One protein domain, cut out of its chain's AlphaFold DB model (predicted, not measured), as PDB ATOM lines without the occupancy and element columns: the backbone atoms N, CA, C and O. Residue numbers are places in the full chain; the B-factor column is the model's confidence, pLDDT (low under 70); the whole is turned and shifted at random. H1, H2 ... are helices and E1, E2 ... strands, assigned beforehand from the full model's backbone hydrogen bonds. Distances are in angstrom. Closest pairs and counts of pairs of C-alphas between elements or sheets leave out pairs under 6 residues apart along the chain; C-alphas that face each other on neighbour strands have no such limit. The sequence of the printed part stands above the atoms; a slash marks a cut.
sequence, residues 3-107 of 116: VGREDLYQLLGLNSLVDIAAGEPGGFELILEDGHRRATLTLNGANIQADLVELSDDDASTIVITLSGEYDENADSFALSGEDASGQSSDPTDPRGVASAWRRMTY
ATOM      1  N   VAL A   3     -53.723  24.409  -3.813       85.25
ATOM      2  CA  VAL A   3     -53.029  25.543  -4.444       85.25
ATOM      3  C   VAL A   3     -54.045  26.344  -5.248       85.25
ATOM      4  O   VAL A   3     -54.745  25.779  -6.080       85.25
ATOM      5  N   GLY A   4     -54.154  27.648  -4.995       87.12
ATOM      6  CA  GLY A   4     -55.096  28.506  -5.722       87.12
ATOM      7  C   GLY A   4     -54.828  28.492  -7.230       87.12
ATOM      8  O   GLY A   4     -53.674  28.399  -7.653       87.12
ATOM      9  N   ARG A   5     -55.885  28.601  -8.042       83.50
ATOM     10  CA  ARG A   5     -55.793  28.536  -9.511       83.50
ATOM     11  C   ARG A   5     -54.756  29.500 -10.100       83.50
ATOM     12  O   ARG A   5     -53.915  29.082 -10.894       83.50
ATOM     13  N   GLU A   6     -54.779  30.766  -9.689       84.19
ATOM     14  CA  GLU A   6     -53.839  31.781 -10.191       84.19
ATOM     15  C   GLU A   6     -52.384  31.482  -9.793       84.19
ATOM     16  O   GLU A   6     -51.483  31.582 -10.630       84.19
ATOM     17  N   ASP A   7     -52.154  31.057  -8.542       87.50
ATOM     18  CA  ASP A   7     -50.823  30.671  -8.041       87.50
ATOM     19  C   ASP A   7     -50.273  29.502  -8.859       87.50
ATOM     20  O   ASP A   7     -49.140  29.558  -9.334       87.50
ATOM     21  N   LEU A   8     -51.097  28.481  -9.118       86.44
ATOM     22  CA  LEU A   8     -50.702  27.337  -9.932       86.44
ATOM     23  C   LEU A   8     -50.345  27.745 -11.365       86.44
ATOM     24  O   LEU A   8     -49.305  27.340 -11.883       86.44
ATOM     25  N   TYR A   9     -51.172  28.568 -12.011       85.19
ATOM     26  CA  TYR A   9     -50.909  29.010 -13.382       85.19
ATOM     27  C   TYR A   9     -49.634  29.845 -13.471       85.19
ATOM     28  O   TYR A   9     -48.872  29.703 -14.426       85.19
ATOM     29  N   GLN A  10     -49.346  30.666 -12.464       85.50
ATOM     30  CA  GLN A  10     -48.079  31.380 -12.383       85.50
ATOM     31  C   GLN A  10     -46.904  30.422 -12.154       85.50
ATOM     32  O   GLN A  10     -45.868  30.559 -12.812       85.50
ATOM     33  N   LEU A  11     -47.040  29.448 -11.254       88.12
ATOM     34  CA  LEU A  11     -46.007  28.446 -10.986       88.12
ATOM     35  C   LEU A  11     -45.669  27.628 -12.232       88.12
ATOM     36  O   LEU A  11     -44.497  27.364 -12.456       88.12
ATOM     37  N   LEU A  12     -46.661  27.331 -13.072       85.56
ATOM     38  CA  LEU A  12     -46.506  26.634 -14.352       85.56
ATOM     39  C   LEU A  12     -46.245  27.573 -15.543       85.56
ATOM     40  O   LEU A  12     -46.139  27.123 -16.675       85.56
ATOM     41  N   GLY A  13     -46.142  28.888 -15.332       82.69
ATOM     42  CA  GLY A  13     -45.880  29.848 -16.414       82.69
ATOM     43  C   GLY A  13     -46.981  29.931 -17.484       82.69
ATOM     44  O   GLY A  13     -46.712  30.331 -18.613       82.69
ATOM     45  N   LEU A  14     -48.219  29.572 -17.139       78.31
ATOM     46  CA  LEU A  14     -49.385  29.553 -18.032       78.31
ATOM     47  C   LEU A  14     -50.114  30.882 -18.128       78.31
ATOM     48  O   LEU A  14     -51.055  31.018 -18.906       78.31
ATOM     49  N   ASN A  15     -49.672  31.877 -17.370       72.31
ATOM     50  CA  ASN A  15     -50.334  33.167 -17.236       72.31
ATOM     51  C   ASN A  15     -50.462  33.967 -18.546       72.31
ATOM     52  O   ASN A  15     -51.140  34.984 -18.572       72.31
ATOM     53  N   SER A  16     -49.767  33.552 -19.609       66.38
ATOM     54  CA  SER A  16     -49.871  34.143 -20.954       66.38
ATOM     55  C   SER A  16     -50.567  33.230 -21.971       66.38
ATOM     56  O   SER A  16     -50.809  33.656 -23.096       66.38
ATOM     57  N   LEU A  17     -50.842  31.975 -21.604       63.81
ATOM     58  CA  LEU A  17     -51.382  30.932 -22.486       63.81
ATOM     59  C   LEU A  17     -52.848  30.619 -22.186       63.81
ATOM     60  O   LEU A  17     -53.592  30.253 -23.093       63.81
ATOM     61  N   VAL A  18     -53.249  30.767 -20.927       63.66
ATOM     62  CA  VAL A  18     -54.621  30.565 -20.470       63.66
ATOM     63  C   VAL A  18     -55.223  31.932 -20.196       63.66
ATOM     64  O   VAL A  18     -54.634  32.731 -19.465       63.66
ATOM     65  N   ASP A  19     -56.393  32.205 -20.771       60.22
ATOM     66  CA  ASP A  19     -57.191  33.355 -20.359       60.22
ATOM     67  C   ASP A  19     -57.744  33.064 -18.960       60.22
ATOM     68  O   ASP A  19     -58.797  32.451 -18.789       60.22
ATOM     69  N   ILE A  20     -56.969  33.446 -17.942       53.09
ATOM     70  CA  ILE A  20     -57.300  33.228 -16.529       53.09
ATOM     71  C   ILE A  20     -58.654  33.882 -16.186       53.09
ATOM     72  O   ILE A  20     -59.347  33.431 -15.275       53.09
ATOM     73  N   ALA A  21     -59.064  34.911 -16.940       42.28
ATOM     74  CA  ALA A  21     -60.302  35.647 -16.720       42.28
ATOM     75  C   ALA A  21     -61.544  34.957 -17.310       42.28
ATOM     76  O   ALA A  21     -62.655  35.259 -16.872       42.28
ATOM     77  N   ALA A  22     -61.388  34.015 -18.251       51.78
ATOM     78  CA  ALA A  22     -62.514  33.287 -18.842       51.78
ATOM     79  C   ALA A  22     -63.195  32.325 -17.854       51.78
ATOM     80  O   ALA A  22     -64.308  31.877 -18.114       51.78
ATOM     81  N   GLY A  23     -62.566  32.026 -16.710       46.56
ATOM     82  CA  GLY A  23     -63.178  31.300 -15.593       46.56
ATOM     83  C   GLY A  23     -63.451  29.815 -15.850       46.56
ATOM     84  O   GLY A  23     -63.535  29.049 -14.894       46.56
ATOM     85  N   GLU A  24     -63.526  29.399 -17.111       53.19
ATOM     86  CA  GLU A  24     -63.638  28.013 -17.516       53.19
ATOM     87  C   GLU A  24     -62.239  27.461 -17.792       53.19
ATOM     88  O   GLU A  24     -61.504  28.027 -18.608       53.19
ATOM     89  N   PRO A  25     -61.844  26.357 -17.141       56.56
ATOM     90  CA  PRO A  25     -60.673  25.596 -17.540       56.56
ATOM     91  C   PRO A  25     -60.924  24.966 -18.919       56.56
ATOM     92  O   PRO A  25     -61.225  23.782 -19.058       56.56
ATOM     93  N   GLY A  26     -60.841  25.790 -19.962       57.78
ATOM     94  CA  GLY A  26     -60.833  25.348 -21.343       57.78
ATOM     95  C   GLY A  26     -59.723  24.322 -21.506       57.78
ATOM     96  O   GLY A  26     -58.588  24.549 -21.081       57.78
ATOM     97  N   GLY A  27     -60.077  23.167 -22.067       70.56
ATOM     98  CA  GLY A  27     -59.124  22.090 -22.260       70.56
ATOM     99  C   GLY A  27     -57.993  22.560 -23.170       70.56
ATOM    100  O   GLY A  27     -58.250  22.917 -24.320       70.56
ATOM    101  N   PHE A  28     -56.760  22.579 -22.674       77.81
ATOM    102  CA  PHE A  28     -55.595  22.854 -23.504       77.81
ATOM    103  C   PHE A  28     -54.507  21.824 -23.243       77.81
ATOM    104  O   PHE A  28     -54.346  21.310 -22.137       77.81
ATOM    105  N   GLU A  29     -53.745  21.554 -24.290       84.62
ATOM    106  CA  GLU A  29     -52.534  20.759 -24.231       84.62
ATOM    107  C   GLU A  29     -51.376  21.617 -24.742       84.62
ATOM    108  O   GLU A  29     -51.485  22.305 -25.764       84.62
ATOM    109  N   LEU A  30     -50.282  21.611 -23.991       84.62
ATOM    110  CA  LEU A  30     -49.022  22.241 -24.327       84.62
ATOM    111  C   LEU A  30     -47.950  21.159 -24.342       84.62
ATOM    112  O   LEU A  30     -47.681  20.528 -23.325       84.62
ATOM    113  N   ILE A  31     -47.312  20.994 -25.490       88.81
ATOM    114  CA  ILE A  31     -46.137  20.142 -25.642       88.81
ATOM    115  C   ILE A  31     -44.929  21.069 -25.804       88.81
ATOM    116  O   ILE A  31     -45.035  22.119 -26.437       88.81
ATOM    117  N   LEU A  32     -43.801  20.730 -25.192       89.00
ATOM    118  CA  LEU A  32     -42.536  21.459 -25.271       89.00
ATOM    119  C   LEU A  32     -41.409  20.455 -25.497       89.00
ATOM    120  O   LEU A  32     -41.380  19.418 -24.840       89.00
ATOM    121  N   GLU A  33     -40.473  20.757 -26.393       89.62
ATOM    122  CA  GLU A  33     -39.352  19.861 -26.700       89.62
ATOM    123  C   GLU A  33     -38.033  20.639 -26.856       89.62
ATOM    124  O   GLU A  33     -38.017  21.787 -27.314       89.62
ATOM    125  N   ASP A  34     -36.914  20.015 -26.470       87.62
ATOM    126  CA  ASP A  34     -35.547  20.533 -26.688       87.62
ATOM    127  C   ASP A  34     -34.579  19.494 -27.290       87.62
ATOM    128  O   ASP A  34     -33.359  19.648 -27.229       87.62
ATOM    129  N   GLY A  35     -35.127  18.438 -27.898       83.44
ATOM    130  CA  GLY A  35     -34.388  17.342 -28.531       83.44
ATOM    131  C   GLY A  35     -34.119  16.166 -27.592       83.44
ATOM    132  O   GLY A  35     -34.382  15.030 -27.968       83.44
ATOM    133  N   HIS A  36     -33.665  16.430 -26.365       86.88
ATOM    134  CA  HIS A  36     -33.390  15.384 -25.367       86.88
ATOM    135  C   HIS A  36     -34.494  15.247 -24.321       86.88
ATOM    136  O   HIS A  36     -34.519  14.275 -23.570       86.88
ATOM    137  N   ARG A  37     -35.415  16.209 -24.245       90.00
ATOM    138  CA  ARG A  37     -36.545  16.182 -23.321       90.00
ATOM    139  C   ARG A  37     -37.836  16.563 -24.018       90.00
ATOM    140  O   ARG A  37     -37.844  17.377 -24.946       90.00
ATOM    141  N   ARG A  38     -38.930  16.003 -23.508       91.06
ATOM    142  CA  ARG A  38     -40.303  16.351 -23.873       91.06
ATOM    143  C   ARG A  38     -41.087  16.658 -22.610       91.06
ATOM    144  O   ARG A  38     -41.140  15.833 -21.702       91.06
ATOM    145  N   ALA A  39     -41.703  17.829 -22.566       90.62
ATOM    146  CA  ALA A  39     -42.667  18.188 -21.544       90.62
ATOM    147  C   ALA A  39     -44.070  18.217 -22.149       90.62
ATOM    148  O   ALA A  39     -44.277  18.821 -23.199       90.62
ATOM    149  N   THR A  40     -45.025  17.615 -21.461       90.88
ATOM    150  CA  THR A  40     -46.443  17.656 -21.803       90.88
ATOM    151  C   THR A  40     -47.190  18.245 -20.624       90.88
ATOM    152  O   THR A  40     -46.988  17.837 -19.487       90.88
ATOM    153  N   LEU A  41     -48.049  19.217 -20.885       89.19
ATOM    154  CA  LEU A  41     -48.929  19.807 -19.899       89.19
ATOM    155  C   LEU A  41     -50.341  19.826 -20.459       89.19
ATOM    156  O   LEU A  41     -50.606  20.455 -21.481       89.19
ATOM    157  N   THR A  42     -51.247  19.182 -19.749       87.62
ATOM    158  CA  THR A  42     -52.649  19.067 -20.112       87.62
ATOM    159  C   THR A  42     -53.488  19.659 -18.993       87.62
ATOM    160  O   THR A  42     -53.373  19.266 -17.834       87.62
ATOM    161  N   LEU A  43     -54.361  20.591 -19.348       83.25
ATOM    162  CA  LEU A  43     -55.461  21.033 -18.506       83.25
ATOM    163  C   LEU A  43     -56.749  20.560 -19.174       83.25
ATOM    164  O   LEU A  43     -56.955  20.831 -20.352       83.25
ATOM    165  N   ASN A  44     -57.606  19.845 -18.457       81.69
ATOM    166  CA  ASN A  44     -58.880  19.358 -18.972       81.69
ATOM    167  C   ASN A  44     -59.976  19.618 -17.948       81.69
ATOM    168  O   ASN A  44     -60.254  18.761 -17.105       81.69
ATOM    169  N   GLY A  45     -60.581  20.804 -18.017       75.56
ATOM    170  CA  GLY A  45     -61.675  21.160 -17.131       75.56
ATOM    171  C   GLY A  45     -61.239  21.086 -15.667       75.56
ATOM    172  O   GLY A  45     -60.502  21.922 -15.156       75.56
ATOM    173  N   ALA A  46     -61.655  20.018 -14.998       82.00
ATOM    174  CA  ALA A  46     -61.317  19.777 -13.608       82.00
ATOM    175  C   ALA A  46     -59.903  19.217 -13.370       82.00
ATOM    176  O   ALA A  46     -59.504  19.112 -12.224       82.00
ATOM    177  N   ASN A  47     -59.136  18.828 -14.389       85.50
ATOM    178  CA  ASN A  47     -57.868  18.122 -14.174       85.50
ATOM    179  C   ASN A  47     -56.672  18.875 -14.740       85.50
ATOM    180  O   ASN A  47     -56.762  19.490 -15.803       85.50
ATOM    181  N   ILE A  48     -55.536  18.763 -14.058       86.81
ATOM    182  CA  ILE A  48     -54.235  19.183 -14.564       86.81
ATOM    183  C   ILE A  48     -53.244  18.026 -14.476       86.81
ATOM    184  O   ILE A  48     -53.191  17.322 -13.471       86.81
ATOM    185  N   GLN A  49     -52.460  17.847 -15.532       89.81
ATOM    186  CA  GLN A  49     -51.391  16.863 -15.622       89.81
ATOM    187  C   GLN A  49     -50.189  17.520 -16.299       89.81
ATOM    188  O   GLN A  49     -50.339  18.108 -17.365       89.81
ATOM    189  N   ALA A  50     -49.009  17.439 -15.697       89.56
ATOM    190  CA  ALA A  50     -47.762  17.932 -16.260       89.56
ATOM    191  C   ALA A  50     -46.687  16.857 -16.128       89.56
ATOM    192  O   ALA A  50     -46.314  16.499 -15.018       89.56
ATOM    193  N   ASP A  51     -46.157  16.390 -17.247       90.81
ATOM    194  CA  ASP A  51     -45.112  15.378 -17.297       90.81
ATOM    195  C   ASP A  51     -43.898  15.938 -18.032       90.81
ATOM    196  O   ASP A  51     -44.025  16.564 -19.082       90.81
ATOM    197  N   LEU A  52     -42.709  15.722 -17.483       90.31
ATOM    198  CA  LEU A  52     -41.440  15.943 -18.166       90.31
ATOM    199  C   LEU A  52     -40.731  14.608 -18.263       90.31
ATOM    200  O   LEU A  52     -40.520  13.948 -17.247       90.31
ATOM    201  N   VAL A  53     -40.318  14.246 -19.469       90.94
ATOM    202  CA  VAL A  53     -39.549  13.035 -19.726       90.94
ATOM    203  C   VAL A  53     -38.235  13.362 -20.426       90.94
ATOM    204  O   VAL A  53     -38.161  14.279 -21.247       90.94
ATOM    205  N   GLU A  54     -37.202  12.591 -20.113       90.12
ATOM    206  CA  GLU A  54     -35.952  12.527 -20.868       90.12
ATOM    207  C   GLU A  54     -36.067  11.441 -21.935       90.12
ATOM    208  O   GLU A  54     -36.413  10.299 -21.631       90.12
ATOM    209  N   LEU A  55     -35.796  11.810 -23.185       88.44
ATOM    210  CA  LEU A  55     -35.802  10.931 -24.347       88.44
ATOM    211  C   LEU A  55     -34.401  10.340 -24.529       88.44
ATOM    212  O   LEU A  55     -33.411  11.069 -24.564       88.44
ATOM    213  N   SER A  56     -34.322   9.019 -24.649       85.06
ATOM    214  CA  SER A  56     -33.091   8.291 -24.973       85.06
ATOM    215  C   SER A  56     -33.104   7.841 -26.436       85.06
ATOM    216  O   SER A  56     -34.173   7.635 -27.006       85.06
ATOM    217  N   ASP A  57     -31.926   7.634 -27.035       78.75
ATOM    218  CA  ASP A  57     -31.778   7.195 -28.437       78.75
ATOM    219  C   ASP A  57     -32.461   5.847 -28.757       78.75
ATOM    220  O   ASP A  57     -32.779   5.576 -29.911       78.75
ATOM    221  N   ASP A  58     -32.719   5.015 -27.744       79.38
ATOM    222  CA  ASP A  58     -33.372   3.698 -27.849       79.38
ATOM    223  C   ASP A  58     -34.918   3.758 -27.753       79.38
ATOM    224  O   ASP A  58     -35.559   2.784 -27.363       79.38
ATOM    225  N   ASP A  59     -35.539   4.909 -28.046       69.25
ATOM    226  CA  ASP A  59     -36.994   5.157 -27.896       69.25
ATOM    227  C   ASP A  59     -37.511   5.028 -26.440       69.25
ATOM    228  O   ASP A  59     -38.707   5.143 -26.155       69.25
ATOM    229  N   ALA A  60     -36.608   4.821 -25.479       78.12
ATOM    230  CA  ALA A  60     -36.927   4.813 -24.062       78.12
ATOM    231  C   ALA A  60     -37.123   6.244 -23.550       78.12
ATOM    232  O   ALA A  60     -36.374   7.159 -23.900       78.12
ATOM    233  N   SER A  61     -38.107   6.426 -22.670       82.81
ATOM    234  CA  SER A  61     -38.308   7.680 -21.950       82.81
ATOM    235  C   SER A  61     -38.217   7.448 -20.448       82.81
ATOM    236  O   SER A  61     -38.750   6.469 -19.924       82.81
ATOM    237  N   THR A  62     -37.513   8.342 -19.762       86.25
ATOM    238  CA  THR A  62     -37.424   8.340 -18.299       86.25
ATOM    239  C   THR A  62     -38.228   9.511 -17.771       86.25
ATOM    240  O   THR A  62     -38.022  10.643 -18.207       86.25
ATOM    241  N   ILE A  63     -39.153   9.251 -16.848       85.38
ATOM    242  CA  ILE A  63     -39.906  10.316 -16.182       85.38
ATOM    243  C   ILE A  63     -38.924  11.136 -15.357       85.38
ATOM    244  O   ILE A  63     -38.206  10.579 -14.537       85.38
ATOM    245  N   VAL A  64     -38.896  12.445 -15.586       87.19
ATOM    246  CA  VAL A  64     -38.127  13.415 -14.801       87.19
ATOM    247  C   VAL A  64     -38.986  13.964 -13.674       87.19
ATOM    248  O   VAL A  64     -38.561  14.009 -12.521       87.19
ATOM    249  N   ILE A  65     -40.191  14.411 -14.030       86.94
ATOM    250  CA  ILE A  65     -41.151  14.994 -13.102       86.94
ATOM    251  C   ILE A  65     -42.571  14.731 -13.590       86.94
ATOM    252  O   ILE A  65     -42.843  14.822 -14.787       86.94
ATOM    253  N   THR A  66     -43.467  14.479 -12.650       88.50
ATOM    254  CA  THR A  66     -44.905  14.386 -12.867       88.50
ATOM    255  C   THR A  66     -45.604  15.276 -11.850       88.50
ATOM    256  O   THR A  66     -45.289  15.258 -10.663       88.50
ATOM    257  N   LEU A  67     -46.564  16.070 -12.304       88.94
ATOM    258  CA  LEU A  67     -47.485  16.845 -11.487       88.94
ATOM    259  C   LEU A  67     -48.898  16.489 -11.926       88.94
ATOM    260  O   LEU A  67     -49.206  16.518 -13.112       88.94
ATOM    261  N   SER A  68     -49.768  16.209 -10.974       88.88
ATOM    262  CA  SER A  68     -51.178  15.949 -11.216       88.88
ATOM    263  C   SER A  68     -52.030  16.729 -10.230       88.88
ATOM    264  O   SER A  68     -51.587  17.083  -9.132       88.88
ATOM    265  N   GLY A  69     -53.273  16.999 -10.598       86.94
ATOM    266  CA  GLY A  69     -54.242  17.459  -9.624       86.94
ATOM    267  C   GLY A  69     -55.632  17.710 -10.162       86.94
ATOM    268  O   GLY A  69     -55.870  17.719 -11.369       86.94
ATOM    269  N   GLU A  70     -56.532  17.936  -9.216       88.12
ATOM    270  CA  GLU A  70     -57.961  18.109  -9.444       88.12
ATOM    271  C   GLU A  70     -58.404  19.487  -8.949       88.12
ATOM    272  O   GLU A  70     -58.033  19.915  -7.856       88.12
ATOM    273  N   TYR A  71     -59.165  20.195  -9.771       86.25
ATOM    274  CA  TYR A  71     -59.729  21.503  -9.495       86.25
ATOM    275  C   TYR A  71     -61.011  21.364  -8.676       86.25
ATOM    276  O   TYR A  71     -61.966  20.709  -9.089       86.25
ATOM    277  N   ASP A  72     -61.037  22.049  -7.542       85.06
ATOM    278  CA  ASP A  72     -62.200  22.244  -6.697       85.06
ATOM    279  C   ASP A  72     -62.810  23.620  -6.998       85.06
ATOM    280  O   ASP A  72     -62.242  24.664  -6.658       85.06
ATOM    281  N   GLU A  73     -63.984  23.614  -7.630       81.25
ATOM    282  CA  GLU A  73     -64.732  24.823  -7.990       81.25
ATOM    283  C   GLU A  73     -65.222  25.627  -6.776       81.25
ATOM    284  O   GLU A  73     -65.356  26.846  -6.859       81.25
ATOM    285  N   ASN A  74     -65.466  24.969  -5.638       83.88
ATOM    286  CA  ASN A  74     -65.971  25.620  -4.429       83.88
ATOM    287  C   ASN A  74     -64.853  26.369  -3.702       83.88
ATOM    288  O   ASN A  74     -65.101  27.388  -3.057       83.88
ATOM    289  N   ALA A  75     -63.630  25.846  -3.789       83.94
ATOM    290  CA  ALA A  75     -62.442  26.424  -3.175       83.94
ATOM    291  C   ALA A  75     -61.596  27.282  -4.138       83.94
ATOM    292  O   ALA A  75     -60.615  27.873  -3.688       83.94
ATOM    293  N   ASP A  76     -61.943  27.337  -5.432       83.50
ATOM    294  CA  ASP A  76     -61.141  27.935  -6.521       83.50
ATOM    295  C   ASP A  76     -59.656  27.520  -6.453       83.50
ATOM    296  O   ASP A  76     -58.720  28.329  -6.495       83.50
ATOM    297  N   SER A  77     -59.425  26.220  -6.255       85.12
ATOM    298  CA  SER A  77     -58.092  25.683  -5.972       85.12
ATOM    299  C   SER A  77     -57.897  24.286  -6.538       85.12
ATOM    300  O   SER A  77     -58.858  23.578  -6.800       85.12
ATOM    301  N   PHE A  78     -56.645  23.879  -6.711       85.50
ATOM    302  CA  PHE A  78     -56.272  22.538  -7.132       85.50
ATOM    303  C   PHE A  78     -55.748  21.728  -5.951       85.50
ATOM    304  O   PHE A  78     -54.829  22.156  -5.247       85.50
ATOM    305  N   ALA A  79     -56.277  20.523  -5.774       87.88
ATOM    306  CA  ALA A  79     -55.655  19.482  -4.980       87.88
ATOM    307  C   ALA A  79     -54.530  18.845  -5.802       87.88
ATOM    308  O   ALA A  79     -54.785  18.055  -6.708       87.88
ATOM    309  N   LEU A  80     -53.286  19.219  -5.500       85.75
ATOM    310  CA  LEU A  80     -52.115  18.801  -6.270       85.75
ATOM    311  C   LEU A  80     -51.313  17.688  -5.585       85.75
ATOM    312  O   LEU A  80     -51.171  17.666  -4.353       85.75
ATOM    313  N   SER A  81     -50.703  16.856  -6.425       85.00
ATOM    314  CA  SER A  81     -49.666  15.867  -6.123       85.00
ATOM    315  C   SER A  81     -48.554  15.932  -7.169       85.00
ATOM    316  O   SER A  81     -48.799  16.307  -8.312       85.00
ATOM    317  N   GLY A  82     -47.328  15.562  -6.805       82.06
ATOM    318  CA  GLY A  82     -46.240  15.479  -7.773       82.06
ATOM    319  C   GLY A  82     -45.134  14.527  -7.342       82.06
ATOM    320  O   GLY A  82     -44.985  14.275  -6.154       82.06
ATOM    321  N   GLU A  83     -44.394  13.997  -8.309       80.25
ATOM    322  CA  GLU A  83     -43.367  12.961  -8.151       80.25
ATOM    323  C   GLU A  83     -42.186  13.243  -9.097       80.25
ATOM    324  O   GLU A  83     -42.375  13.829 -10.163       80.25
ATOM    325  N   ASP A  84     -40.966  12.856  -8.715       73.94
ATOM    326  CA  ASP A  84     -39.760  12.973  -9.546       73.94
ATOM    327  C   ASP A  84     -39.153  11.602  -9.913       73.94
ATOM    328  O   ASP A  84     -39.473  10.574  -9.313       73.94
ATOM    329  N   ALA A  85     -38.246  11.610 -10.897       66.06
ATOM    330  CA  ALA A  85     -37.568  10.453 -11.495       66.06
ATOM    331  C   ALA A  85     -36.935   9.458 -10.524       66.06
ATOM    332  O   ALA A  85     -36.724   8.293 -10.867       66.06
ATOM    333  N   SER A  86     -36.517   9.926  -9.349       60.22
ATOM    334  CA  SER A  86     -35.696   9.119  -8.459       60.22
ATOM    335  C   SER A  86     -36.485   7.995  -7.791       60.22
ATOM    336  O   SER A  86     -35.860   7.097  -7.221       60.22
ATOM    337  N   GLY A  87     -37.828   8.005  -7.847       55.50
ATOM    338  CA  GLY A  87     -38.725   7.011  -7.233       55.50
ATOM    339  C   GLY A  87     -38.625   6.935  -5.699       55.50
ATOM    340  O   GLY A  87     -39.541   6.486  -5.013       55.50
ATOM    341  N   GLN A  88     -37.520   7.413  -5.130       43.00
ATOM    342  CA  GLN A  88     -37.422   7.906  -3.782       43.00
ATOM    343  C   GLN A  88     -38.049   9.283  -3.786       43.00
ATOM    344  O   GLN A  88     -37.474  10.219  -4.315       43.00
ATOM    345  N   SER A  89     -39.220   9.365  -3.170       43.22
ATOM    346  CA  SER A  89     -39.794  10.544  -2.533       43.22
ATOM    347  C   SER A  89     -38.702  11.496  -1.993       43.22
ATOM    348  O   SER A  89     -38.400  11.496  -0.801       43.22
ATOM    349  N   SER A  90     -38.064  12.294  -2.853       38.44
ATOM    350  CA  SER A  90     -37.127  13.351  -2.473       38.44
ATOM    351  C   SER A  90     -37.982  14.591  -2.237       38.44
ATOM    352  O   SER A  90     -37.927  15.587  -2.944       38.44
ATOM    353  N   ASP A  91     -38.859  14.422  -1.245       41.09
ATOM    354  CA  ASP A  91     -39.948  15.281  -0.777       41.09
ATOM    355  C   ASP A  91     -41.064  15.694  -1.786       41.09
ATOM    356  O   ASP A  91     -41.277  16.874  -2.062       41.09
ATOM    357  N   PRO A  92     -41.882  14.740  -2.275       47.06
ATOM    358  CA  PRO A  92     -43.169  14.938  -2.951       47.06
ATOM    359  C   PRO A  92     -44.319  15.291  -1.981       47.06
ATOM    360  O   PRO A  92     -45.432  14.774  -2.096       47.06
ATOM    361  N   THR A  93     -44.088  16.173  -1.002       53.28
ATOM    362  CA  THR A  93     -45.183  16.749  -0.190       53.28
ATOM    363  C   THR A  93     -45.514  18.193  -0.553       53.28
ATOM    364  O   THR A  93     -46.596  18.674  -0.202       53.28
ATOM    365  N   ASP A  94     -44.637  18.864  -1.307       72.62
ATOM    366  CA  ASP A  94     -44.825  20.245  -1.743       72.62
ATOM    367  C   ASP A  94     -45.108  20.335  -3.254       72.62
ATOM    368  O   ASP A  94     -44.188  20.511  -4.062       72.62
ATOM    369  N   PRO A  95     -46.383  20.265  -3.679       74.62
ATOM    370  CA  PRO A  95     -46.738  20.427  -5.084       74.62
ATOM    371  C   PRO A  95     -46.313  21.784  -5.665       74.62
ATOM    372  O   PRO A  95     -46.157  21.904  -6.880       74.62
ATOM    373  N   ARG A  96     -46.068  22.807  -4.828       83.44
ATOM    374  CA  ARG A  96     -45.539  24.099  -5.294       83.44
ATOM    375  C   ARG A  96     -44.068  23.980  -5.676       83.44
ATOM    376  O   ARG A  96     -43.653  24.556  -6.683       83.44
ATOM    377  N   GLY A  97     -43.292  23.208  -4.918       82.81
ATOM    378  CA  GLY A  97     -41.918  22.834  -5.239       82.81
ATOM    379  C   GLY A  97     -41.824  22.088  -6.569       82.81
ATOM    380  O   GLY A  97     -41.021  22.475  -7.422       82.81
ATOM    381  N   VAL A  98     -42.705  21.104  -6.792       82.31
ATOM    382  CA  VAL A  98     -42.795  20.348  -8.057       82.31
ATOM    383  C   VAL A  98     -43.163  21.266  -9.223       82.31
ATOM    384  O   VAL A  98     -42.442  21.305 -10.217       82.31
ATOM    385  N   ALA A  99     -44.215  22.080  -9.096       86.25
ATOM    386  CA  ALA A  99     -44.604  23.028 -10.145       86.25
ATOM    387  C   ALA A  99     -43.481  24.042 -10.457       86.25
ATOM    388  O   ALA A  99     -43.195  24.342 -11.617       86.25
ATOM    389  N   SER A 100     -42.771  24.512  -9.425       85.56
ATOM    390  CA  SER A 100     -41.606  25.395  -9.574       85.56
ATOM    391  C   SER A 100     -40.419  24.707 -10.250       85.56
ATOM    392  O   SER A 100     -39.650  25.348 -10.970       85.56
ATOM    393  N   ALA A 101     -40.194  23.422  -9.977       85.31
ATOM    394  CA  ALA A 101     -39.165  22.626 -10.636       85.31
ATOM    395  C   ALA A 101     -39.517  22.404 -12.110       85.31
ATOM    396  O   ALA A 101     -38.689  22.722 -12.962       85.31
ATOM    397  N   TRP A 102     -40.760  22.002 -12.400       87.62
ATOM    398  CA  TRP A 102     -41.282  21.865 -13.758       87.62
ATOM    399  C   TRP A 102     -41.009  23.131 -14.573       87.62
ATOM    400  O   TRP A 102     -40.315  23.070 -15.584       87.62
ATOM    401  N   ARG A 103     -41.420  24.307 -14.077       87.44
ATOM    402  CA  ARG A 103     -41.241  25.572 -14.810       87.44
ATOM    403  C   ARG A 103     -39.780  25.913 -15.062       87.44
ATOM    404  O   ARG A 103     -39.453  26.456 -16.111       87.44
ATOM    405  N   ARG A 104     -38.895  25.634 -14.104       87.31
ATOM    406  CA  ARG A 104     -37.453  25.861 -14.283       87.31
ATOM    407  C   ARG A 104     -36.860  24.928 -15.336       87.31
ATOM    408  O   ARG A 104     -35.982  25.358 -16.072       87.31
ATOM    409  N   MET A 105     -37.333  23.686 -15.404       86.56
ATOM    410  CA  MET A 105     -36.837  22.682 -16.347       86.56
ATOM    411  C   MET A 105     -37.384  22.872 -17.764       86.56
ATOM    412  O   MET A 105     -36.674  22.572 -18.721       86.56
ATOM    413  N   THR A 106     -38.603  23.394 -17.903       87.88
ATOM    414  CA  THR A 106     -39.237  23.667 -19.202       87.88
ATOM    415  C   THR A 106     -38.961  25.073 -19.735       87.88
ATOM    416  O   THR A 106     -39.308  25.396 -20.872       87.88
ATOM    417  N   TYR A 107     -38.302  25.927 -18.944       86.19
ATOM    418  CA  TYR A 107     -37.953  27.281 -19.356       86.19
ATOM    419  C   TYR A 107     -37.038  27.278 -20.588       86.19
ATOM    420  O   TYR A 107     -35.949  26.709 -20.572       86.19
TER     421      TYR A 107
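This is residues 3 to 107 of the 116 residues of an uncharacterized protein of Bosea sp. ANAM02 (UniProt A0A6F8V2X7). A twisted wall of five antiparallel strands has two helices, H1 and H2, over one face and no named helix over the other: two layers, helices on one face of a sheet. H2 crosses the strands slantwise, and H1 packs on E5 and E4 and touches H2. The printed part has 105 residues, with two named helices and five named strands in the order H1 E1 E2 E3 E4 E5 H2. The strands E1 E2 E3 E4 E5 form a meander, each the antiparallel neighbour of the one before; the class is mixed. It is compact, with a radius of gyration of the C-alphas of 13.8 A, and elongated, spanning 44 by 26 by 19 A.

Start at residues 3 to 4, which pair antiparallel with residues 77 to 78 of E5, residues 77 to 84. Next comes H1, residues 5 to 11, on the sheet; its closest C-alphas with E5 are Arg 5 and Ser 77, 5.1 A apart. E1, residues 28 to 33, and E2, residues 37 to 44, form a hairpin; look for N 30 and O 41 at 2.8 A. E3, residues 47 to 55, forms hairpins with E2, N 40 and O 51 at 2.8 A, and with E4, residues 61 to 72, N 50 and O 67 at 2.8 A. E4 bends by 63 degrees at residue 64 and forms a hairpin with E5, N 68 and O 81 at 2.8 A. E1 and E5 are the edge strands, and they are apart. H2, residues 95 to 106, is on the sheet at a height over the sheet of 8.2 A, over E3, E5 and, only just, with 3 C-alphas, E4. On the local plane it stands at 46 degrees to E3, slantwise to the strands; the C-alphas of Ser 81 and Pro 95 are its closest with E5, 5.5 A apart. H1 and H2 touch, closest at the C-alphas of Leu 11 and Ser 100, 5.5 A, at a steep tilt of 46 degrees, the same way. In H1 and H2 every O i to N i+4 pair is within hydrogen-bond range.

Find C-alpha 5 at (-55.793, 28.536, -9.511), where H1 begins its 9.9 A. E1 measures 16.8 A, E2 23.0 A, E3 25.3 A, E4 31.9 A and E5 22.6 A from first to last C-alpha. H2 runs 16.3 A to C-alpha 106 at (-39.237, 23.667, -19.202).

The C-alphas farthest apart, of Asp 58 and Asn 74, are 45.7 A apart. The printed part has no cut; the link from H1 to E1, 16 residues, is long. The mean pLDDT of the printed part is 78.7, and residues 16 to 26, 59 and 85 to 93 are under 70.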